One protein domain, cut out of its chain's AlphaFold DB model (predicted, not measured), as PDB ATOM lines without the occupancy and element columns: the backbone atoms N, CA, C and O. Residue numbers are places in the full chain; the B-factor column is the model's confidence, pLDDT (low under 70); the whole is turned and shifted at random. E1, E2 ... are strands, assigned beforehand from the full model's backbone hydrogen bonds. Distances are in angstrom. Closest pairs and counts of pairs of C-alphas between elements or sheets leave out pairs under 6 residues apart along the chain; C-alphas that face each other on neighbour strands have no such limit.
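What this domain is: This is residues 8 to 55 of the 308 residues of an uncharacterized protein of Plasmodium ovale wallikeri (UniProt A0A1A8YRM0). A twisted sheet of three antiparallel strands, a meander with each strand the antiparallel neighbour of the one before, has its last strand, E3, bent sharply. The long loop of residues 16 to 28 folds back beside E1, where residues 20 to 21 pair with it. The printed part has 48 residues, with E1, E2, E3 in chain and sheet order, no named helix, and 22 residues in strands: all strand. It is compact, radius of gyration of the C-alphas 10.6 A, but elongated, 28 by 16 by 16 A.

How they stand to each other: E1, residues 10 to 15, and E2, residues 29 to 36, form an antiparallel hairpin at 158 degrees; N 12 and O 34 are within hydrogen-bond range, 2.9 A. E2 and E3, residues 45 to 52, form another at 150 degrees, with N 33 and O 47 2.8 A apart.

Where its parts are: E1 starts at C-alpha 10 (251.143, 280.174, 337.011) and spans 16.5 A; E2 spans 21.7 A. E3 spans 19.3 A, bends by 77 degrees at residue 49 and ends at C-alpha 52 (266.695, 270.653, 345.679).

The domain as a whole: The farthest C-alphas, Asn 40 and Leu 52, are 28.7 A apart. The printed part has no cut; E1 to E2 is a long link. Residue 8 is under pLDDT 70.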
ATOM      1  N   LYS A   8     244.405 279.691 340.851       61.81
ATOM      2  CA  LYS A   8     245.811 279.368 341.150       61.81
ATOM      3  C   LYS A   8     246.749 280.095 340.176       61.81
ATOM      4  O   LYS A   8     246.434 280.245 338.990       61.81
ATOM      5  N   GLY A   9     247.869 280.585 340.703       73.31
ATOM      6  CA  GLY A   9     248.894 281.261 339.912       73.31
ATOM      7  C   GLY A   9     249.540 280.332 338.882       73.31
ATOM      8  O   GLY A   9     249.412 279.112 338.962       73.31
ATOM      9  N   LYS A  10     250.257 280.917 337.920       89.44
ATOM     10  CA  LYS A  10     251.143 280.174 337.011       89.44
ATOM     11  C   LYS A  10     252.596 280.410 337.423       89.44
ATOM     12  O   LYS A  10     252.938 281.525 337.809       89.44
ATOM     13  N   LEU A  11     253.454 279.405 337.277       92.94
ATOM     14  CA  LEU A  11     254.905 279.584 337.270       92.94
ATOM     15  C   LEU A  11     255.486 279.255 335.887       92.94
ATOM     16  O   LEU A  11     254.827 278.629 335.059       92.94
ATOM     17  N   ARG A  12     256.720 279.690 335.643       94.62
ATOM     18  CA  ARG A  12     257.583 279.193 334.566       94.62
ATOM     19  C   ARG A  12     258.994 279.034 335.118       94.62
ATOM     20  O   ARG A  12     259.632 280.038 335.424       94.62
ATOM     21  N   LEU A  13     259.468 277.799 335.209       95.38
ATOM     22  CA  LEU A  13     260.874 277.456 335.391       95.38
ATOM     23  C   LEU A  13     261.597 277.535 334.035       95.38
ATOM     24  O   LEU A  13     261.053 277.151 332.997       95.38
ATOM     25  N   LEU A  14     262.833 278.016 334.063       94.12
ATOM     26  CA  LEU A  14     263.861 277.888 333.040       94.12
ATOM     27  C   LEU A  14     265.070 277.246 333.724       94.12
ATOM     28  O   LEU A  14     265.604 277.818 334.676       94.12
ATOM     29  N   LYS A  15     265.459 276.058 333.269       92.69
ATOM     30  CA  LYS A  15     266.602 275.312 333.801       92.69
ATOM     31  C   LYS A  15     267.914 275.821 333.201       92.69
ATOM     32  O   LYS A  15     267.916 276.374 332.101       92.69
ATOM     33  N   ASP A  16     269.013 275.579 333.906       86.19
ATOM     34  CA  ASP A  16     270.400 275.619 333.421       86.19
ATOM     35  C   ASP A  16     270.573 275.086 331.986       86.19
ATOM     36  O   ASP A  16     271.145 275.769 331.140       86.19
ATOM     37  N   ASN A  17     270.009 273.917 331.671       86.38
ATOM     38  CA  ASN A  17     270.071 273.311 330.335       86.38
ATOM     39  C   ASN A  17     269.154 273.962 329.269       86.38
ATOM     40  O   ASN A  17     268.921 273.381 328.211       86.38
ATOM     41  N   GLY A  18     268.584 275.138 329.549       87.62
ATOM     42  CA  GLY A  18     267.710 275.894 328.647       87.62
ATOM     43  C   GLY A  18     266.268 275.380 328.542       87.62
ATOM     44  O   GLY A  18     265.408 276.089 328.016       87.62
ATOM     45  N   VAL A  19     265.956 274.188 329.065       93.38
ATOM     46  CA  VAL A  19     264.600 273.621 329.012       93.38
ATOM     47  C   VAL A  19     263.678 274.356 329.988       93.38
ATOM     48  O   VAL A  19     263.993 274.535 331.167       93.38
ATOM     49  N   SER A  20     262.504 274.770 329.510       94.31
ATOM     50  CA  SER A  20     261.466 275.391 330.338       94.31
ATOM     51  C   SER A  20     260.437 274.380 330.848       94.31
ATOM     52  O   SER A  20     260.190 273.344 330.235       94.31
ATOM     53  N   SER A  21     259.815 274.691 331.986       94.50
ATOM     54  CA  SER A  21     258.735 273.898 332.584       94.50
ATOM     55  C   SER A  21     257.704 274.806 333.254       94.50
ATOM     56  O   SER A  21     258.058 275.819 333.856       94.50
ATOM     57  N   ASP A  22     256.428 274.431 333.197       94.62
ATOM     58  CA  ASP A  22     255.338 275.093 333.933       94.62
ATOM     59  C   ASP A  22     255.171 274.550 335.373       94.62
ATOM     60  O   ASP A  22     254.296 274.999 336.111       94.62
ATOM     61  N   SER A  23     256.021 273.604 335.792       93.50
ATOM     62  CA  SER A  23     256.087 273.049 337.152       93.50
ATOM     63  C   SER A  23     257.535 272.936 337.644       93.50
ATOM     64  O   SER A  23     258.454 272.750 336.842       93.50
ATOM     65  N   LEU A  24     257.733 273.026 338.961       92.62
ATOM     66  CA  LEU A  24     259.014 272.722 339.606       92.62
ATOM     67  C   LEU A  24     259.227 271.202 339.700       92.62
ATOM     68  O   LEU A  24     260.292 270.717 339.329       92.62
ATOM     69  N   GLY A  25     258.200 270.442 340.111       92.69
ATOM     70  CA  GLY A  25     258.323 269.001 340.368       92.69
ATOM     71  C   GLY A  25     259.491 268.701 341.315       92.69
ATOM     72  O   GLY A  25     259.837 269.538 342.138       92.69
ATOM     73  N   ASN A  26     260.161 267.564 341.134       95.00
ATOM     74  CA  ASN A  26     261.329 267.187 341.939       95.00
ATOM     75  C   ASN A  26     262.640 267.787 341.374       95.00
ATOM     76  O   ASN A  26     263.661 267.102 341.324       95.00
ATOM     77  N   TYR A  27     262.627 269.024 340.855       95.88
ATOM     78  CA  TYR A  27     263.801 269.605 340.189       95.88
ATOM     79  C   TYR A  27     264.945 269.905 341.167       95.88
ATOM     80  O   TYR A  27     264.776 270.630 342.144       95.88
ATOM     81  N   THR A  28     266.129 269.397 340.836       97.25
ATOM     82  CA  THR A  28     267.405 269.707 341.484       97.25
ATOM     83  C   THR A  28     268.355 270.232 340.406       97.25
ATOM     84  O   THR A  28     268.426 269.639 339.328       97.25
ATOM     85  N   GLY A  29     269.045 271.346 340.658       94.75
ATOM     86  CA  GLY A  29     269.872 272.045 339.658       94.75
ATOM     87  C   GLY A  29     269.885 273.562 339.864       94.75
ATOM     88  O   GLY A  29     269.442 274.036 340.911       94.75
ATOM     89  N   ILE A  30     270.378 274.335 338.890       96.00
ATOM     90  CA  ILE A  30     270.329 275.809 338.925       96.00
ATOM     91  C   ILE A  30     269.297 276.302 337.912       96.00
ATOM     92  O   ILE A  30     269.362 275.973 336.731       96.00
ATOM     93  N   GLY A  31     268.353 277.140 338.343       93.12
ATOM     94  CA  GLY A  31     267.299 277.629 337.454       93.12
ATOM     95  C   GLY A  31     266.803 279.030 337.777       93.12
ATOM     96  O   GLY A  31     266.987 279.544 338.876       93.12
ATOM     97  N   THR A  32     266.121 279.637 336.805       96.69
ATOM     98  CA  THR A  32     265.285 280.826 337.015       96.69
ATOM     99  C   THR A  32     263.819 280.412 337.021       96.69
ATOM    100  O   THR A  32     263.331 279.893 336.021       96.69
ATOM    101  N   VAL A  33     263.078 280.695 338.088       95.62
ATOM    102  CA  VAL A  33     261.615 280.556 338.117       95.62
ATOM    103  C   VAL A  33     260.953 281.928 338.176       95.62
ATOM    104  O   VAL A  33     261.377 282.807 338.924       95.62
ATOM    105  N   ILE A  34     259.905 282.117 337.374       93.69
ATOM    106  CA  ILE A  34     259.073 283.321 337.365       93.69
ATOM    107  C   ILE A  34     257.661 282.939 337.809       93.69
ATOM    108  O   ILE A  34     257.012 282.116 337.161       93.69
ATOM    109  N   PHE A  35     257.178 283.552 338.887       91.31
ATOM    110  CA  PHE A  35     255.849 283.328 339.451       91.31
ATOM    111  C   PHE A  35     254.876 284.440 339.042       91.31
ATOM    112  O   PHE A  35     255.201 285.626 339.090       91.31
ATOM    113  N   TYR A  36     253.649 284.054 338.697       89.00
ATOM    114  CA  TYR A  36     252.518 284.930 338.398       89.00
ATOM    115  C   TYR A  36     251.390 284.593 339.386       89.00
ATOM    116  O   TYR A  36     250.535 283.754 339.075       89.00
ATOM    117  N   PRO A  37     251.368 285.200 340.590       80.56
ATOM    118  CA  PRO A  37     250.547 284.736 341.718       80.56
ATOM    119  C   PRO A  37     249.029 284.896 341.523       80.56
ATOM    120  O   PRO A  37     248.243 284.409 342.330       80.56
ATOM    121  N   ARG A  38     248.585 285.567 340.454       81.62
ATOM    122  CA  ARG A  38     247.173 285.676 340.056       81.62
ATOM    123  C   ARG A  38     247.050 285.451 338.548       81.62
ATOM    124  O   ARG A  38     247.910 285.889 337.782       81.62
ATOM    125  N   LYS A  39     245.961 284.822 338.090       72.12
ATOM    126  CA  LYS A  39     245.659 284.724 336.650       72.12
ATOM    127  C   LYS A  39     245.577 286.133 336.039       72.12
ATOM    128  O   LYS A  39     244.840 286.976 336.546       72.12
ATOM    129  N   ASN A  40     246.327 286.361 334.959       70.81
ATOM    130  CA  ASN A  40     246.530 287.658 334.294       70.81
ATOM    131  C   ASN A  40     247.233 288.729 335.168       70.81
ATOM    132  O   ASN A  40     247.040 289.926 334.949       70.81
ATOM    133  N   SER A  41     248.046 288.329 336.153       74.25
ATOM    134  CA  SER A  41     248.834 289.275 336.955       74.25
ATOM    135  C   SER A  41     249.841 290.050 336.100       74.25
ATOM    136  O   SER A  41     250.657 289.451 335.401       74.25
ATOM    137  N   LYS A  42     249.821 291.386 336.206       76.88
ATOM    138  CA  LYS A  42     250.884 292.261 335.677       76.88
ATOM    139  C   LYS A  42     252.137 292.254 336.560       76.88
ATOM    140  O   LYS A  42     253.217 292.564 336.072       76.88
ATOM    141  N   THR A  43     251.997 291.921 337.845       80.75
ATOM    142  CA  THR A  43     253.130 291.734 338.758       80.75
ATOM    143  C   THR A  43     253.584 290.278 338.737       80.75
ATOM    144  O   THR A  43     252.765 289.354 338.672       80.75
ATOM    145  N   LYS A  44     254.899 290.094 338.787       88.56
ATOM    146  CA  LYS A  44     255.589 288.805 338.819       88.56
ATOM    147  C   LYS A  44     256.559 288.792 339.995       88.56
ATOM    148  O   LYS A  44     256.947 289.856 340.469       88.56
ATOM    149  N   GLU A  45     256.987 287.605 340.383       92.81
ATOM    150  CA  GLU A  45     258.142 287.392 341.259       92.81
ATOM    151  C   GLU A  45     259.157 286.541 340.500       92.81
ATOM    152  O   GLU A  45     258.771 285.778 339.608       92.81
ATOM    153  N   LYS A  46     260.448 286.679 340.798       94.88
ATOM    154  CA  LYS A  46     261.509 285.926 340.118       94.88
ATOM    155  C   LYS A  46     262.527 285.435 341.132       94.88
ATOM    156  O   LYS A  46     263.104 286.239 341.850       94.88
ATOM    157  N   TYR A  47     262.795 284.135 341.123       95.94
ATOM    158  CA  TYR A  47     263.927 283.540 341.827       95.94
ATOM    159  C   TYR A  47     264.933 282.988 340.820       95.94
ATOM    160  O   TYR A  47     264.537 282.404 339.813       95.94
ATOM    161  N   TYR A  48     266.218 283.169 341.100       96.75
ATOM    162  CA  TYR A  48     267.332 282.523 340.414       96.75
ATOM    163  C   TYR A  48     268.259 281.906 341.461       96.75
ATOM    164  O   TYR A  48     268.677 282.608 342.375       96.75
ATOM    165  N   GLY A  49     268.583 280.622 341.348       94.94
ATOM    166  CA  GLY A  49     269.442 279.955 342.328       94.94
ATOM    167  C   GLY A  49     269.387 278.437 342.248       94.94
ATOM    168  O   GLY A  49     268.865 277.875 341.277       94.94
ATOM    169  N   ASN A  50     269.939 277.785 343.268       97.75
ATOM    170  CA  ASN A  50     269.899 276.335 343.398       97.75
ATOM    171  C   ASN A  50     268.501 275.844 343.822       97.75
ATOM    172  O   ASN A  50     267.809 276.441 344.648       97.75
ATOM    173  N   PHE A  51     268.112 274.690 343.294       97.94
ATOM    174  CA  PHE A  51     266.956 273.927 343.744       97.94
ATOM    175  C   PHE A  51     267.386 272.557 344.254       97.94
ATOM    176  O   PHE A  51     268.336 271.968 343.732       97.94
ATOM    177  N   LEU A  52     266.637 272.037 345.223       98.06
ATOM    178  CA  LEU A  52     266.695 270.653 345.679       98.06
ATOM    179  C   LEU A  52     265.262 270.118 345.761       98.06
ATOM    180  O   LEU A  52     264.443 270.676 346.484       98.06
ATOM    181  N   GLN A  53     264.951 269.067 344.997       97.31
ATOM    182  CA  GLN A  53     263.629 268.416 344.976       97.31
ATOM    183  C   GLN A  53     262.440 269.383 344.744       97.31
ATOM    184  O   GLN A  53     261.329 269.143 345.205       97.31
ATOM    185  N   GLY A  54     262.662 270.465 343.992       96.62
ATOM    186  CA  GLY A  54     261.672 271.508 343.698       96.62
ATOM    187  C   GLY A  54     261.677 272.696 344.660       96.62
ATOM    188  O   GLY A  54     261.094 273.734 344.340       96.62
ATOM    189  N   GLU A  55     262.355 272.595 345.801       97.94
ATOM    190  CA  GLU A  55     262.468 273.669 346.786       97.94
ATOM    191  C   GLU A  55     263.680 274.569 346.526       97.94
ATOM    192  O   GLU A  55     264.718 274.103 346.054       97.94
TER     193      GLU A  55